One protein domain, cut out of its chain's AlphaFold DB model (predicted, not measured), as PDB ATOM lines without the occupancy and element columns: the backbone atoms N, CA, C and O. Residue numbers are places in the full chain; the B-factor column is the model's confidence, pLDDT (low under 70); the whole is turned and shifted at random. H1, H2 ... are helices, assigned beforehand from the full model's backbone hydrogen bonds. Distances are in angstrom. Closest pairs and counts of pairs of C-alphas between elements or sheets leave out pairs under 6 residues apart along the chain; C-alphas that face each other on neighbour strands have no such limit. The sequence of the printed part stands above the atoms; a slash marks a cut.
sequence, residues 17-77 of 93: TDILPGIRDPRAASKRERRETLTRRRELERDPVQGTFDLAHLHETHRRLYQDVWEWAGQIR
ATOM      1  N   THR A  17      20.034   3.437 -23.931       52.34
ATOM      2  CA  THR A  17      20.505   2.316 -23.103       52.34
ATOM      3  C   THR A  17      20.195   2.457 -21.608       52.34
ATOM      4  O   THR A  17      20.000   1.446 -20.942       52.34
ATOM      5  N   ASP A  18      20.133   3.680 -21.080       58.59
ATOM      6  CA  ASP A  18      19.814   3.969 -19.672       58.59
ATOM      7  C   ASP A  18      18.318   3.774 -19.398       58.59
ATOM      8  O   ASP A  18      17.916   3.344 -18.320       58.59
ATOM      9  N   ILE A  19      17.496   3.990 -20.427       58.00
ATOM     10  CA  ILE A  19      16.034   3.955 -20.344       58.00
ATOM     11  C   ILE A  19      15.470   2.545 -20.621       58.00
ATOM     12  O   ILE A  19      14.362   2.206 -20.210       58.00
ATOM     13  N   LEU A  20      16.252   1.671 -21.269       60.75
ATOM     14  CA  LEU A  20      15.921   0.257 -21.470       60.75
ATOM     15  C   LEU A  20      16.832  -0.627 -20.602       60.75
ATOM     16  O   LEU A  20      17.869  -1.094 -21.091       60.75
ATOM     17  N   PRO A  21      16.453  -0.914 -19.338       61.34
ATOM     18  CA  PRO A  21      17.326  -1.609 -18.400       61.34
ATOM     19  C   PRO A  21      17.787  -2.955 -18.971       61.34
ATOM     20  O   PRO A  21      16.985  -3.770 -19.436       61.34
ATOM     21  N   GLY A  22      19.106  -3.163 -18.971       62.81
ATOM     22  CA  GLY A  22      19.759  -4.382 -19.456       62.81
ATOM     23  C   GLY A  22      20.260  -4.346 -20.906       62.81
ATOM     24  O   GLY A  22      20.928  -5.294 -21.318       62.81
ATOM     25  N   ILE A  23      20.012  -3.280 -21.678       67.38
ATOM     26  CA  ILE A  23      20.495  -3.166 -23.064       67.38
ATOM     27  C   ILE A  23      21.592  -2.105 -23.156       67.38
ATOM     28  O   ILE A  23      21.323  -0.913 -23.151       67.38
ATOM     29  N   ARG A  24      22.849  -2.550 -23.287       72.94
ATOM     30  CA  ARG A  24      24.026  -1.667 -23.412       72.94
ATOM     31  C   ARG A  24      24.359  -1.266 -24.852       72.94
ATOM     32  O   ARG A  24      25.169  -0.371 -25.053       72.94
ATOM     33  N   ASP A  25      23.764  -1.931 -25.844       79.44
ATOM     34  CA  ASP A  25      23.962  -1.619 -27.263       79.44
ATOM     35  C   ASP A  25      22.861  -0.664 -27.768       79.44
ATOM     36  O   ASP A  25      21.690  -1.061 -27.820       79.44
ATOM     37  N   PRO A  26      23.206   0.563 -28.202       74.94
ATOM     38  CA  PRO A  26      22.247   1.522 -28.746       74.94
ATOM     39  C   PRO A  26      21.441   0.986 -29.938       74.94
ATOM     40  O   PRO A  26      20.278   1.353 -30.120       74.94
ATOM     41  N   ARG A  27      22.021   0.093 -30.756       81.38
ATOM     42  CA  ARG A  27      21.304  -0.504 -31.895       81.38
ATOM     43  C   ARG A  27      20.244  -1.489 -31.421       81.38
ATOM     44  O   ARG A  27      19.110  -1.445 -31.903       81.38
ATOM     45  N   ALA A  28      20.588  -2.350 -30.467       82.75
ATOM     46  CA  ALA A  28      19.634  -3.242 -29.821       82.75
ATOM     47  C   ALA A  28      18.513  -2.466 -29.108       82.75
ATOM     48  O   ALA A  28      17.346  -2.846 -29.225       82.75
ATOM     49  N   ALA A  29      18.846  -1.354 -28.447       81.50
ATOM     50  CA  ALA A  29      17.884  -0.495 -27.761       81.50
ATOM     51  C   ALA A  29      16.871   0.117 -28.753       81.50
ATOM     52  O   ALA A  29      15.664  -0.069 -28.596       81.50
ATOM     53  N   SER A  30      17.353   0.691 -29.865       84.31
ATOM     54  CA  SER A  30      16.487   1.220 -30.934       84.31
ATOM     55  C   SER A  30      15.618   0.141 -31.584       84.31
ATOM     56  O   SER A  30      14.449   0.360 -31.902       84.31
ATOM     57  N   LYS A  31      16.166  -1.065 -31.788       88.00
ATOM     58  CA  LYS A  31      15.406  -2.184 -32.360       88.00
ATOM     59  C   LYS A  31      14.251  -2.603 -31.450       88.00
ATOM     60  O   LYS A  31      13.179  -2.931 -31.960       88.00
ATOM     61  N   ARG A  32      14.463  -2.599 -30.130       87.56
ATOM     62  CA  ARG A  32      13.417  -2.889 -29.146       87.56
ATOM     63  C   ARG A  32      12.343  -1.806 -29.158       87.56
ATOM     64  O   ARG A  32      11.193  -2.166 -29.370       87.56
ATOM     65  N   GLU A  33      12.712  -0.531 -29.030       89.50
ATOM     66  CA  GLU A  33      11.762   0.595 -29.114       89.50
ATOM     67  C   GLU A  33      10.859   0.456 -30.347       89.50
ATOM     68  O   GLU A  33       9.639   0.382 -30.227       89.50
ATOM     69  N   ARG A  34      11.460   0.319 -31.537       90.88
ATOM     70  CA  ARG A  34      10.710   0.196 -32.795       90.88
ATOM     71  C   ARG A  34       9.723  -0.965 -32.781       90.88
ATOM     72  O   ARG A  34       8.638  -0.843 -33.345       90.88
ATOM     73  N   ARG A  35      10.102  -2.099 -32.189       93.56
ATOM     74  CA  ARG A  35       9.234  -3.277 -32.097       93.56
ATOM     75  C   ARG A  35       8.029  -3.006 -31.200       93.56
ATOM     76  O   ARG A  35       6.916  -3.317 -31.612       93.56
ATOM     77  N   GLU A  36       8.247  -2.433 -30.020       92.69
ATOM     78  CA  GLU A  36       7.163  -2.140 -29.074       92.69
ATOM     79  C   GLU A  36       6.212  -1.077 -29.648       92.69
ATOM     80  O   GLU A  36       5.001  -1.292 -29.730       92.69
ATOM     81  N   THR A  37       6.758   0.013 -30.196       94.31
ATOM     82  CA  THR A  37       5.962   1.073 -30.833       94.31
ATOM     83  C   THR A  37       5.191   0.570 -32.053       94.31
ATOM     84  O   THR A  37       4.062   0.997 -32.281       94.31
ATOM     85  N   LEU A  38       5.736  -0.370 -32.838       96.94
ATOM     86  CA  LEU A  38       5.012  -0.949 -33.975       96.94
ATOM     87  C   LEU A  38       3.757  -1.715 -33.535       96.94
ATOM     88  O   LEU A  38       2.736  -1.658 -34.225       96.94
ATOM     89  N   THR A  39       3.815  -2.414 -32.401       97.12
ATOM     90  CA  THR A  39       2.646  -3.084 -31.813       97.12
ATOM     91  C   THR A  39       1.570  -2.060 -31.466       97.12
ATOM     92  O   THR A  39       0.443  -2.175 -31.944       97.12
ATOM     93  N   ARG A  40       1.936  -0.993 -30.748       97.88
ATOM     94  CA  ARG A  40       1.002   0.080 -30.371       97.88
ATOM     95  C   ARG A  40       0.446   0.852 -31.555       97.88
ATOM     96  O   ARG A  40      -0.737   1.172 -31.583       97.88
ATOM     97  N   ARG A  41       1.259   1.083 -32.585       97.94
ATOM     98  CA  ARG A  41       0.800   1.689 -33.838       97.94
ATOM     99  C   ARG A  41      -0.320   0.863 -34.475       97.94
ATOM    100  O   ARG A  41      -1.324   1.423 -34.887       97.94
ATOM    101  N   ARG A  42      -0.177  -0.466 -34.524       98.19
ATOM    102  CA  ARG A  42      -1.213  -1.369 -35.059       98.19
ATOM    103  C   ARG A  42      -2.488  -1.382 -34.213       98.19
ATOM    104  O   ARG A  42      -3.560  -1.654 -34.748       98.19
ATOM    105  N   GLU A  43      -2.383  -1.157 -32.908       97.81
ATOM    106  CA  GLU A  43      -3.552  -0.978 -32.039       97.81
ATOM    107  C   GLU A  43      -4.260   0.341 -32.368       97.81
ATOM    108  O   GLU A  43      -5.461   0.335 -32.611       97.81
ATOM    109  N   LEU A  44      -3.507   1.438 -32.489       97.62
ATOM    110  CA  LEU A  44      -4.028   2.761 -32.852       97.62
ATOM    111  C   LEU A  44      -4.631   2.830 -34.259       97.62
ATOM    112  O   LEU A  44      -5.579   3.571 -34.479       97.62
ATOM    113  N   GLU A  45      -4.118   2.053 -35.214       97.38
ATOM    114  CA  GLU A  45      -4.726   1.919 -36.547       97.38
ATOM    115  C   GLU A  45      -6.153   1.342 -36.477       97.38
ATOM    116  O   GLU A  45      -6.974   1.637 -37.341       97.38
ATOM    117  N   ARG A  46      -6.453   0.513 -35.465       98.06
ATOM    118  CA  ARG A  46      -7.778  -0.099 -35.264       98.06
ATOM    119  C   ARG A  46      -8.667   0.724 -34.341       98.06
ATOM    120  O   ARG A  46      -9.866   0.816 -34.574       98.06
ATOM    121  N   ASP A  47      -8.070   1.279 -33.296       97.81
ATOM    122  CA  ASP A  47      -8.722   2.069 -32.261       97.81
ATOM    123  C   ASP A  47      -7.964   3.395 -32.092       97.81
ATOM    124  O   ASP A  47      -7.133   3.538 -31.186       97.81
ATOM    125  N   PRO A  48      -8.172   4.353 -33.011       97.19
ATOM    126  CA  PRO A  48      -7.476   5.626 -32.962       97.19
ATOM    127  C   PRO A  48      -7.942   6.449 -31.764       97.19
ATOM    128  O   PRO A  48      -9.106   6.395 -31.356       97.19
ATOM    129  N   VAL A  49      -7.038   7.267 -31.224       97.38
ATOM    130  CA  VAL A  49      -7.432   8.292 -30.256       97.38
ATOM    131  C   VAL A  49      -8.427   9.228 -30.938       97.38
ATOM    132  O   VAL A  49      -8.199   9.694 -32.051       97.38
ATOM    133  N   GLN A  50      -9.560   9.460 -30.288       96.69
ATOM    134  CA  GLN A  50     -10.558  10.406 -30.768       96.69
ATOM    135  C   GLN A  50     -10.195  11.802 -30.262       96.69
ATOM    136  O   GLN A  50      -9.851  11.966 -29.092       96.69
ATOM    137  N   GLY A  51     -10.282  12.816 -31.118       92.75
ATOM    138  CA  GLY A  51      -9.951  14.182 -30.727       92.75
ATOM    139  C   GLY A  51      -9.954  15.163 -31.891       92.75
ATOM    140  O   GLY A  51     -10.192  14.792 -33.039       92.75
ATOM    141  N   THR A  52      -9.668  16.430 -31.589       96.06
ATOM    142  CA  THR A  52      -9.721  17.531 -32.570       96.06
ATOM    143  C   THR A  52      -8.352  17.925 -33.132       96.06
ATOM    144  O   THR A  52      -8.205  18.991 -33.716       96.06
ATOM    145  N   PHE A  53      -7.348  17.052 -32.971       94.06
ATOM    146  CA  PHE A  53      -5.934  17.363 -33.265       94.06
ATOM    147  C   PHE A  53      -5.392  18.542 -32.446       94.06
ATOM    148  O   PHE A  53      -4.488  19.260 -32.867       94.06
ATOM    149  N   ASP A  54      -5.933  18.707 -31.244       96.00
ATOM    150  CA  ASP A  54      -5.414  19.602 -30.224       96.00
ATOM    151  C   ASP A  54      -4.232  18.969 -29.463       96.00
ATOM    152  O   ASP A  54      -3.784  17.845 -29.724       96.00
ATOM    153  N   LEU A  55      -3.710  19.715 -28.491       96.56
ATOM    154  CA  LEU A  55      -2.593  19.270 -27.665       96.56
ATOM    155  C   LEU A  55      -2.922  18.005 -26.858       96.56
ATOM    156  O   LEU A  55      -2.063  17.138 -26.705       96.56
ATOM    157  N   ALA A  56      -4.158  17.871 -26.371       97.00
ATOM    158  CA  ALA A  56      -4.580  16.701 -25.609       97.00
ATOM    159  C   ALA A  56      -4.593  15.446 -26.495       97.00
ATOM    160  O   ALA A  56      -4.096  14.393 -26.087       97.00
ATOM    161  N   HIS A  57      -5.068  15.577 -27.737       97.31
ATOM    162  CA  HIS A  57      -5.029  14.510 -28.730       97.31
ATOM    163  C   HIS A  57      -3.588  14.074 -29.037       97.31
ATOM    164  O   HIS A  57      -3.298  12.874 -29.095       97.31
ATOM    165  N   LEU A  58      -2.663  15.031 -29.175       97.00
ATOM    166  CA  LEU A  58      -1.242  14.738 -29.375       97.00
ATOM    167  C   LEU A  58      -0.630  14.006 -28.172       97.00
ATOM    168  O   LEU A  58       0.055  13.000 -28.362       97.00
ATOM    169  N   HIS A  59      -0.888  14.478 -26.947       97.19
ATOM    170  CA  HIS A  59      -0.384  13.850 -25.722       97.19
ATOM    171  C   HIS A  59      -0.839  12.397 -25.611       97.19
ATOM    172  O   HIS A  59      -0.021  11.512 -25.378       97.19
ATOM    173  N   GLU A  60      -2.128  12.139 -25.823       98.00
ATOM    174  CA  GLU A  60      -2.690  10.796 -25.697       98.00
ATOM    175  C   GLU A  60      -2.197   9.862 -26.811       98.00
ATOM    176  O   GLU A  60      -1.850   8.707 -26.551       98.00
ATOM    177  N   THR A  61      -2.059  10.371 -28.039       97.88
ATOM    178  CA  THR A  61      -1.457   9.613 -29.147       97.88
ATOM    179  C   THR A  61      -0.008   9.239 -28.832       97.88
ATOM    180  O   THR A  61       0.382   8.079 -28.973       97.88
ATOM    181  N   HIS A  62       0.789  10.197 -28.352       97.69
ATOM    182  CA  HIS A  62       2.176   9.956 -27.962       97.69
ATOM    183  C   HIS A  62       2.269   8.984 -26.779       97.69
ATOM    184  O   HIS A  62       3.107   8.084 -26.789       97.69
ATOM    185  N   ARG A  63       1.396   9.116 -25.773       97.56
ATOM    186  CA  ARG A  63       1.315   8.183 -24.644       97.56
ATOM    187  C   ARG A  63       1.081   6.761 -25.144       97.56
ATOM    188  O   ARG A  63       1.877   5.879 -24.849       97.56
ATOM    189  N   ARG A  64       0.045   6.536 -25.957       98.00
ATOM    190  CA  ARG A  64      -0.300   5.192 -26.452       98.00
ATOM    191  C   ARG A  64       0.793   4.565 -27.313       98.00
ATOM    192  O   ARG A  64       0.993   3.360 -27.216       98.00
ATOM    193  N   LEU A  65       1.512   5.349 -28.118       96.94
ATOM    194  CA  LEU A  65       2.612   4.846 -28.950       96.94
ATOM    195  C   LEU A  65       3.829   4.377 -28.143       96.94
ATOM    196  O   LEU A  65       4.537   3.468 -28.581       96.94
ATOM    197  N   TYR A  66       4.079   5.005 -26.994       95.56
ATOM    198  CA  TYR A  66       5.362   4.910 -26.303       95.56
ATOM    199  C   TYR A  66       5.288   4.484 -24.830       95.56
ATOM    200  O   TYR A  66       6.334   4.360 -24.198       95.56
ATOM    201  N   GLN A  67       4.094   4.226 -24.286       94.25
ATOM    202  CA  GLN A  67       3.878   3.883 -22.869       94.25
ATOM    203  C   GLN A  67       4.707   2.693 -22.356       94.25
ATOM    204  O   GLN A  67       4.957   2.614 -21.160       94.25
ATOM    205  N   ASP A  68       5.142   1.779 -23.231       90.88
ATOM    206  CA  ASP A  68       5.950   0.610 -22.841       90.88
ATOM    207  C   ASP A  68       7.467   0.846 -22.947       90.88
ATOM    208  O   ASP A  68       8.256  -0.054 -22.645       90.88
ATOM    209  N   VAL A  69       7.884   2.019 -23.439       88.19
ATOM    210  CA  VAL A  69       9.291   2.344 -23.725       88.19
ATOM    211  C   VAL A  69       9.766   3.558 -22.936       88.19
ATOM    212  O   VAL A  69      10.877   3.536 -22.414       88.19
ATOM    213  N   TRP A  70       8.945   4.605 -22.838       86.69
ATOM    214  CA  TRP A  70       9.319   5.874 -22.218       86.69
ATOM    215  C   TRP A  70       8.400   6.175 -21.029       86.69
ATOM    216  O   TRP A  70       7.188   6.285 -21.198       86.69
ATOM    217  N   GLU A  71       8.960   6.384 -19.835       88.81
ATOM    218  CA  GLU A  71       8.176   6.751 -18.637       88.81
ATOM    219  C   GLU A  71       7.432   8.087 -18.807       88.81
ATOM    220  O   GLU A  71       6.339   8.286 -18.282       88.81
ATOM    221  N   TRP A  72       8.005   8.995 -19.594       89.88
ATOM    222  CA  TRP A  72       7.448  10.308 -19.915       89.88
ATOM    223  C   TRP A  72       6.526  10.289 -21.146       89.88
ATOM    224  O   TRP A  72       6.194  11.344 -21.690       89.88
ATOM    225  N   ALA A  73       6.091   9.115 -21.622       94.75
ATOM    226  CA  ALA A  73       5.197   9.021 -22.770       94.75
ATOM    227  C   ALA A  73       3.924   9.870 -22.561       94.75
ATOM    228  O   ALA A  73       3.133   9.633 -21.654       94.75
ATOM    229  N   GLY A  74       3.727  10.863 -23.431       95.94
ATOM    230  CA  GLY A  74       2.585  11.783 -23.389       95.94
ATOM    231  C   GLY A  74       2.865  13.101 -22.664       95.94
ATOM    232  O   GLY A  74       1.967  13.932 -22.557       95.94
ATOM    233  N   GLN A  75       4.091  13.315 -22.181       95.94
ATOM    234  CA  GLN A  75       4.518  14.568 -21.563       95.94
ATOM    235  C   GLN A  75       5.181  15.504 -22.582       95.94
ATOM    236  O   GLN A  75       5.840  15.065 -23.526       95.94
ATOM    237  N   ILE A  76       5.045  16.814 -22.362       94.00
ATOM    238  CA  ILE A  76       5.800  17.819 -23.114       94.00
ATOM    239  C   ILE A  76       7.230  17.874 -22.605       94.00
ATOM    240  O   ILE A  76       7.477  17.961 -21.403       94.00
ATOM    241  N   ARG A  77       8.174  17.880 -23.546       87.50
ATOM    242  CA  ARG A  77       9.588  18.085 -23.236       87.50
ATOM    243  C   ARG A  77       9.797  19.417 -22.512       87.50
ATOM    244  O   ARG A  77       9.290  20.453 -22.936       87.50
TER     245      ARG A  77
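This is residues 17 to 77 of the 93 residues of an uncharacterized protein of Kocuria indica (UniProt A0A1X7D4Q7). A long helix, H1, makes the length of a flat model, and a shorter helix, H2, comes back after a turn of chain so that its last residues meet H1 at a steep angle; H1, the link and H2 outline a triangle. Residues 67 to 77 fold back beside H2. The printed part has 61 residues with two named helices, H1 then H2, and no named strand, and is all helix. It is only just loose, close to compact, with a radius of gyration of the C-alphas of 12.9 A and spans of 40 by 26 by 13 A.

H1, residues 26 to 46, touches H2, residues 55 to 66, with residues 36 to 44 alone, and H2 touches it with residues 64 to 66 alone. The closest C-alphas are those of Arg 40 and Leu 65, 5.2 A apart. They run opposite ways at a steep tilt of 59 degrees. Every O i to N i+4 pair is within hydrogen-bond range in H2, and 16 of 17 in H1.

H1 is 30.8 A long from C-alpha 26 at (22.247, 1.522, -28.746). H2 is 16.5 A long and ends at C-alpha 66, (5.362, 4.910, -26.303).

The C-alphas farthest apart, of Arg 24 and Thr 52, are 39.9 A apart. The printed part has no cut; the link from H1 to H2 is short. Residues 17 to 23 have pLDDT under 70.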